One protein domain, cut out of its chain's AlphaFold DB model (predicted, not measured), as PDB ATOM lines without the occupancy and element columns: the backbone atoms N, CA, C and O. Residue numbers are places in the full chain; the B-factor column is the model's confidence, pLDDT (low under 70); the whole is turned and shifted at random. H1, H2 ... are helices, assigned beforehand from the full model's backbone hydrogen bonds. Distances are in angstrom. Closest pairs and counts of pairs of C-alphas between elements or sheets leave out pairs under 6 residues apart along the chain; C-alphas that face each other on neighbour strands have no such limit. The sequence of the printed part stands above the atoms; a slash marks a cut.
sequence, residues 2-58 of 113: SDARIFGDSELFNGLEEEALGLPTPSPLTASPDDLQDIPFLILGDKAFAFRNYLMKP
ATOM      1  N   SER A   2      13.765 -17.401  30.211       70.69
ATOM      2  CA  SER A   2      13.181 -18.629  30.773       70.69
ATOM      3  C   SER A   2      13.590 -19.819  29.916       70.69
ATOM      4  O   SER A   2      13.496 -19.739  28.694       70.69
ATOM      5  N   ASP A   3      13.971 -20.919  30.553       70.19
ATOM      6  CA  ASP A   3      14.355 -22.186  29.924       70.19
ATOM      7  C   ASP A   3      13.319 -22.713  28.937       70.19
ATOM      8  O   ASP A   3      13.674 -23.241  27.890       70.19
ATOM      9  N   ALA A   4      12.030 -22.499  29.213       72.62
ATOM     10  CA  ALA A   4      10.961 -22.888  28.300       72.62
ATOM     11  C   ALA A   4      11.045 -22.147  26.955       72.62
ATOM     12  O   ALA A   4      10.692 -22.706  25.919       72.62
ATOM     13  N   ARG A   5      11.524 -20.897  26.969       78.19
ATOM     14  CA  ARG A   5      11.720 -20.088  25.763       78.19
ATOM     15  C   ARG A   5      12.994 -20.493  25.026       78.19
ATOM     16  O   ARG A   5      12.941 -20.670  23.823       78.19
ATOM     17  N   ILE A   6      14.092 -20.718  25.753       81.38
ATOM     18  CA  ILE A   6      15.352 -21.209  25.166       81.38
ATOM     19  C   ILE A   6      15.135 -22.569  24.492       81.38
ATOM     20  O   ILE A   6      15.579 -22.783  23.371       81.38
ATOM     21  N   PHE A   7      14.407 -23.472  25.149       80.06
ATOM     22  CA  PHE A   7      14.032 -24.755  24.569       80.06
ATOM     23  C   PHE A   7      13.141 -24.584  23.341       80.06
ATOM     24  O   PHE A   7      13.431 -25.190  22.318       80.06
ATOM     25  N   GLY A   8      12.108 -23.738  23.411       82.19
ATOM     26  CA  GLY A   8      11.223 -23.471  22.273       82.19
ATOM     27  C   GLY A   8      11.937 -22.895  21.044       82.19
ATOM     28  O   GLY A   8      11.510 -23.160  19.928       82.19
ATOM     29  N   ASP A   9      13.041 -22.174  21.245       83.50
ATOM     30  CA  ASP A   9      13.858 -21.597  20.171       83.50
ATOM     31  C   ASP A   9      14.985 -22.549  19.695       83.50
ATOM     32  O   ASP A   9      15.778 -22.189  18.826       83.50
ATOM     33  N   SER A  10      15.094 -23.758  20.263       83.19
ATOM     34  CA  SER A  10      16.186 -24.699  19.979       83.19
ATOM     35  C   SER A  10      15.892 -25.655  18.818       83.19
ATOM     36  O   SER A  10      14.757 -26.078  18.601       83.19
ATOM     37  N   GLU A  11      16.948 -26.099  18.128       84.94
ATOM     38  CA  GLU A  11      16.854 -27.153  17.103       84.94
ATOM     39  C   GLU A  11      16.324 -28.475  17.671       84.94
ATOM     40  O   GLU A  11      15.643 -29.222  16.973       84.94
ATOM     41  N   LEU A  12      16.580 -28.743  18.958       82.81
ATOM     42  CA  LEU A  12      16.047 -29.911  19.655       82.81
ATOM     43  C   LEU A  12      14.515 -29.883  19.696       82.81
ATOM     44  O   LEU A  12      13.885 -30.915  19.486       82.81
ATOM     45  N   PHE A  13      13.912 -28.722  19.960       84.88
ATOM     46  CA  PHE A  13      12.456 -28.590  19.962       84.88
ATOM     47  C   PHE A  13      11.876 -28.812  18.565       84.88
ATOM     48  O   PHE A  13      10.951 -29.607  18.426       84.88
ATOM     49  N   ASN A  14      12.465 -28.206  17.532       85.38
ATOM     50  CA  ASN A  14      12.023 -28.419  16.151       85.38
ATOM     51  C   ASN A  14      12.138 -29.895  15.746       85.38
ATOM     52  O   ASN A  14      11.182 -30.467  15.235       85.38
ATOM     53  N   GLY A  15      13.256 -30.552  16.068       84.81
ATOM     54  CA  GLY A  15      13.446 -31.976  15.785       84.81
ATOM     55  C   GLY A  15      12.495 -32.904  16.554       84.81
ATOM     56  O   GLY A  15      12.218 -34.007  16.084       84.81
ATOM     57  N   LEU A  16      11.986 -32.482  17.719       84.25
ATOM     58  CA  LEU A  16      10.947 -33.212  18.454       84.25
ATOM     59  C   LEU A  16       9.565 -33.027  17.833       84.25
ATOM     60  O   LEU A  16       8.817 -33.995  17.742       84.25
ATOM     61  N   GLU A  17       9.219 -31.808  17.418       85.44
ATOM     62  CA  GLU A  17       7.923 -31.518  16.791       85.44
ATOM     63  C   GLU A  17       7.822 -32.106  15.372       85.44
ATOM     64  O   GLU A  17       6.739 -32.510  14.960       85.44
ATOM     65  N   GLU A  18       8.937 -32.206  14.644       85.56
ATOM     66  CA  GLU A  18       9.014 -32.821  13.309       85.56
ATOM     67  C   GLU A  18       9.256 -34.343  13.346       85.56
ATOM     68  O   GLU A  18       9.405 -34.965  12.296       85.56
ATOM     69  N   GLU A  19       9.341 -34.953  14.538       77.81
ATOM     70  CA  GLU A  19       9.698 -36.372  14.748       77.81
ATOM     71  C   GLU A  19      11.034 -36.793  14.083       77.81
ATOM     72  O   GLU A  19      11.337 -37.976  13.915       77.81
ATOM     73  N   ALA A  20      11.889 -35.823  13.754       78.75
ATOM     74  CA  ALA A  20      13.132 -36.011  13.009       78.75
ATOM     75  C   ALA A  20      14.285 -36.582  13.856       78.75
ATOM     76  O   ALA A  20      15.305 -37.010  13.319       78.75
ATOM     77  N   LEU A  21      14.134 -36.613  15.185       77.31
ATOM     78  CA  LEU A  21      15.154 -37.122  16.113       77.31
ATOM     79  C   LEU A  21      15.284 -38.650  16.130       77.31
ATOM     80  O   LEU A  21      16.179 -39.166  16.798       77.31
ATOM     81  N   GLY A  22      14.407 -39.374  15.424       76.69
ATOM     82  CA  GLY A  22      14.468 -40.835  15.349       76.69
ATOM     83  C   GLY A  22      14.323 -41.495  16.720       76.69
ATOM     84  O   GLY A  22      15.060 -42.430  17.038       76.69
ATOM     85  N   LEU A  23      13.417 -40.974  17.558       80.00
ATOM     86  CA  LEU A  23      13.154 -41.563  18.868       80.00
ATOM     87  C   LEU A  23      12.736 -43.033  18.701       80.00
ATOM     88  O   LEU A  23      12.000 -43.359  17.766       80.00
ATOM     89  N   PRO A  24      13.195 -43.927  19.593       80.88
ATOM     90  CA  PRO A  24      12.825 -45.330  19.526       80.88
ATOM     91  C   PRO A  24      11.306 -45.474  19.583       80.88
ATOM     92  O   PRO A  24      10.626 -44.816  20.378       80.88
ATOM     93  N   THR A  25      10.777 -46.351  18.733       80.75
ATOM     94  CA  THR A  25       9.359 -46.695  18.763       80.75
ATOM     95  C   THR A  25       9.005 -47.293  20.125       80.75
ATOM     96  O   THR A  25       9.860 -47.946  20.733       80.75
ATOM     97  N   PRO A  26       7.767 -47.092  20.609       82.62
ATOM     98  CA  PRO A  26       7.289 -47.712  21.837       82.62
ATOM     99  C   PRO A  26       7.639 -49.200  21.883       82.62
ATOM    100  O   PRO A  26       7.503 -49.903  20.884       82.62
ATOM    101  N   SER A  27       8.135 -49.652  23.030       81.44
ATOM    102  CA  SER A  27       8.564 -51.036  23.228       81.44
ATOM    103  C   SER A  27       8.090 -51.539  24.588       81.44
ATOM    104  O   SER A  27       7.950 -50.728  25.514       81.44
ATOM    105  N   PRO A  28       7.878 -52.852  24.756       80.75
ATOM    106  CA  PRO A  28       7.455 -53.398  26.033       80.75
ATOM    107  C   PRO A  28       8.547 -53.197  27.090       80.75
ATOM    108  O   PRO A  28       9.745 -53.294  26.813       80.75
ATOM    109  N   LEU A  29       8.132 -52.897  28.323       74.06
ATOM    110  CA  LEU A  29       9.059 -52.644  29.433       74.06
ATOM    111  C   LEU A  29       9.817 -53.906  29.857       74.06
ATOM    112  O   LEU A  29      10.921 -53.822  30.397       74.06
ATOM    113  N   THR A  30       9.212 -55.072  29.641       76.62
ATOM    114  CA  THR A  30       9.814 -56.368  29.932       76.62
ATOM    115  C   THR A  30       9.755 -57.252  28.692       76.62
ATOM    116  O   THR A  30       8.837 -57.156  27.889       76.62
ATOM    117  N   ALA A  31      10.732 -58.148  28.538       67.56
ATOM    118  CA  ALA A  31      10.716 -59.167  27.484       67.56
ATOM    119  C   ALA A  31       9.753 -60.332  27.807       67.56
ATOM    120  O   ALA A  31       9.876 -61.417  27.238       67.56
ATOM    121  N   SER A  32       8.846 -60.140  28.770       70.88
ATOM    122  CA  SER A  32       7.912 -61.167  29.213       70.88
ATOM    123  C   SER A  32       6.765 -61.292  28.206       70.88
ATOM    124  O   SER A  32       6.185 -60.275  27.829       70.88
ATOM    125  N   PRO A  33       6.368 -62.518  27.820       66.00
ATOM    126  CA  PRO A  33       5.245 -62.744  26.907       66.00
ATOM    127  C   PRO A  33       3.905 -62.176  27.398       66.00
ATOM    128  O   PRO A  33       3.020 -61.920  26.590       66.00
ATOM    129  N   ASP A  34       3.763 -61.990  28.712       68.81
ATOM    130  CA  ASP A  34       2.527 -61.535  29.357       68.81
ATOM    131  C   ASP A  34       2.394 -60.003  29.412       68.81
ATOM    132  O   ASP A  34       1.317 -59.486  29.705       68.81
ATOM    133  N   ASP A  35       3.475 -59.271  29.126       65.06
ATOM    134  CA  ASP A  35       3.571 -57.818  29.303       65.06
ATOM    135  C   ASP A  35       3.782 -57.144  27.935       65.06
ATOM    136  O   ASP A  35       4.796 -56.515  27.645       65.06
ATOM    137  N   LEU A  36       2.791 -57.324  27.057       66.25
ATOM    138  CA  LEU A  36       2.789 -56.856  25.662       66.25
ATOM    139  C   LEU A  36       2.461 -55.363  25.509       66.25
ATOM    140  O   LEU A  36       2.246 -54.888  24.395       66.25
ATOM    141  N   GLN A  37       2.344 -54.615  26.609       79.75
ATOM    142  CA  GLN A  37       2.007 -53.203  26.517       79.75
ATOM    143  C   GLN A  37       3.235 -52.395  26.098       79.75
ATOM    144  O   GLN A  37       4.153 -52.177  26.890       79.75
ATOM    145  N   ASP A  38       3.198 -51.889  24.868       80.12
ATOM    146  CA  ASP A  38       4.195 -50.951  24.375       80.12
ATOM    147  C   ASP A  38       4.146 -49.650  25.181       80.12
ATOM    148  O   ASP A  38       3.118 -48.965  25.257       80.12
ATOM    149  N   ILE A  39       5.277 -49.303  25.795       81.19
ATOM    150  CA  ILE A  39       5.423 -48.064  26.551       81.19
ATOM    151  C   ILE A  39       6.222 -47.078  25.695       81.19
ATOM    152  O   ILE A  39       7.329 -47.407  25.260       81.19
ATOM    153  N   PRO A  40       5.695 -45.867  25.436       82.56
ATOM    154  CA  PRO A  40       6.428 -44.865  24.681       82.56
ATOM    155  C   PRO A  40       7.633 -44.361  25.476       82.56
ATOM    156  O   PRO A  40       7.575 -44.188  26.697       82.56
ATOM    157  N   PHE A  41       8.716 -44.064  24.765       81.56
ATOM    158  CA  PHE A  41       9.854 -43.359  25.337       81.56
ATOM    159  C   PHE A  41       9.503 -41.880  25.507       81.56
ATOM    160  O   PHE A  41       9.061 -41.218  24.571       81.56
ATOM    161  N   LEU A  42       9.682 -41.369  26.724       83.56
ATOM    162  CA  LEU A  42       9.313 -40.006  27.103       83.56
ATOM    163  C   LEU A  42      10.531 -39.245  27.620       83.56
ATOM    164  O   LEU A  42      11.357 -39.785  28.357       83.56
ATOM    165  N   ILE A  43      10.596 -37.962  27.286       84.19
ATOM    166  CA  ILE A  43      11.603 -37.030  27.790       84.19
ATOM    167  C   ILE A  43      11.149 -36.506  29.149       84.19
ATOM    168  O   ILE A  43       9.981 -36.170  29.350       84.19
ATOM    169  N   LEU A  44      12.077 -36.421  30.101       84.31
ATOM    170  CA  LEU A  44      11.797 -35.863  31.419       84.31
ATOM    171  C   LEU A  44      11.987 -34.345  31.389       84.31
ATOM    172  O   LEU A  44      13.089 -33.859  31.147       84.31
ATOM    173  N   GLY A  45      10.911 -33.606  31.644       82.25
ATOM    174  CA  GLY A  45      10.895 -32.148  31.680       82.25
ATOM    175  C   GLY A  45      10.658 -31.587  33.080       82.25
ATOM    176  O   GLY A  45       9.995 -32.192  33.927       82.25
ATOM    177  N   ASP A  46      11.153 -30.373  33.305       79.06
ATOM    178  CA  ASP A  46      10.787 -29.561  34.465       79.06
ATOM    179  C   ASP A  46       9.302 -29.126  34.427       79.06
ATOM    180  O   ASP A  46       8.615 -29.123  33.402       79.06
ATOM    181  N   LYS A  47       8.786 -28.698  35.578       73.94
ATOM    182  CA  LYS A  47       7.492 -28.031  35.724       73.94
ATOM    183  C   LYS A  47       7.315 -26.826  34.785       73.94
ATOM    184  O   LYS A  47       6.165 -26.562  34.407       73.94
ATOM    185  N   ALA A  48       8.399 -26.122  34.444       77.75
ATOM    186  CA  ALA A  48       8.410 -24.946  33.571       77.75
ATOM    187  C   ALA A  48       7.959 -25.234  32.127       77.75
ATOM    188  O   ALA A  48       7.467 -24.331  31.453       77.75
ATOM    189  N   PHE A  49       8.064 -26.481  31.661       78.50
ATOM    190  CA  PHE A  49       7.687 -26.845  30.298       78.50
ATOM    191  C   PHE A  49       6.172 -27.053  30.137       78.50
ATOM    192  O   PHE A  49       5.453 -27.460  31.063       78.50
ATOM    193  N   ALA A  50       5.673 -26.780  28.930       78.38
ATOM    194  CA  ALA A  50       4.306 -27.108  28.537       78.38
ATOM    195  C   ALA A  50       4.111 -28.634  28.479       78.38
ATOM    196  O   ALA A  50       5.058 -29.384  28.264       78.38
ATOM    197  N   PHE A  51       2.883 -29.103  28.702       79.94
ATOM    198  CA  PHE A  51       2.579 -30.530  28.591       79.94
ATOM    199  C   PHE A  51       2.587 -30.944  27.110       79.94
ATOM    200  O   PHE A  51       1.945 -30.283  26.296       79.94
ATOM    201  N   ARG A  52       3.321 -32.007  26.769       81.25
ATOM    202  CA  ARG A  52       3.472 -32.543  25.405       81.25
ATOM    203  C   ARG A  52       3.386 -34.067  25.454       81.25
ATOM    204  O   ARG A  52       3.684 -34.658  26.487       81.25
ATOM    205  N   ASN A  53       3.048 -34.703  24.336       78.31
ATOM    206  CA  ASN A  53       2.916 -36.164  24.265       78.31
ATOM    207  C   ASN A  53       4.244 -36.896  24.506       78.31
ATOM    208  O   ASN A  53       4.243 -37.994  25.047       78.31
ATOM    209  N   TYR A  54       5.366 -36.262  24.160       79.50
ATOM    210  CA  TYR A  54       6.720 -36.785  24.345       79.50
ATOM    211  C   TYR A  54       7.391 -36.297  25.642       79.50
ATOM    212  O   TYR A  54       8.550 -36.629  25.881       79.50
ATOM    213  N   LEU A  55       6.712 -35.492  26.477       83.56
ATOM    214  CA  LEU A  55       7.318 -34.848  27.648       83.56
ATOM    215  C   LEU A  55       6.561 -35.162  28.941       83.56
ATOM    216  O   LEU A  55       5.392 -34.814  29.113       83.56
ATOM    217  N   MET A  56       7.270 -35.735  29.908       84.75
ATOM    218  CA  MET A  56       6.753 -36.035  31.237       84.75
ATOM    219  C   MET A  56       7.273 -35.033  32.263       84.75
ATOM    220  O   MET A  56       8.477 -34.833  32.383       84.75
ATOM    221  N   LYS A  57       6.372 -34.429  33.044       84.12
ATOM    222  CA  LYS A  57       6.727 -33.395  34.026       84.12
ATOM    223  C   LYS A  57       6.104 -33.653  35.401       84.12
ATOM    224  O   LYS A  57       5.093 -34.357  35.492       84.12
ATOM    225  N   PRO A  58       6.664 -33.102  36.493       82.06
ATOM    226  CA  PRO A  58       6.177 -33.380  37.839       82.06
ATOM    227  C   PRO A  58       4.748 -32.870  38.042       82.06
ATOM    228  O   PRO A  58       4.382 -31.767  37.623       82.06
TER     229      PRO A  58
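Overview. This is residues 2 to 58 of the 113 residues of an uncharacterized protein of Strongylocentrotus purpuratus (UniProt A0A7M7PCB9). This model has little regular structure: two short helices, H1 then H2, form a corner at one end, and a long unnamed stretch runs out to a far turn near Pro 33, folds back, and loops again near the helices. The printed part has 57 residues, of which 13 are in the two named helices; there is no named strand, and the class is all helix. The whole is loose, with a radius of gyration of the C-alphas of 14.0 A, and flat, spanning 45 by 26 by 12 A.

Along the chain. H1 is residues 3 to 8, 8.4 A long, beginning at C-alpha 3 (14.355, -22.186, 29.924). H2 is residues 11 to 17, 9.9 A long, ending at C-alpha 17 (7.923, -31.518, 16.791). Residues 18 to 58 hold no named element.

Arrangement. A tight link joins H1 to H2. They are close but not clearly touching; their closest C-alphas, of Phe 7 and Phe 13, are 6.2 A apart. They run the same way at a steep tilt of 68 degrees, only just short of about perpendicular. In H1 and H2 every O i to N i+4 pair is within hydrogen-bond range. Residues 27 to 28 pair with 38 to 39, antiparallel, and 43 to 44 with 55 to 56, parallel.

Size, cuts and confidence. The C-alphas of Ser 2 and Pro 33, the two farthest apart, are 45.0 A apart. The printed part has no cut. Mean pLDDT of the printed part is 79.2; residues 31 and 33 to 36 are under 70.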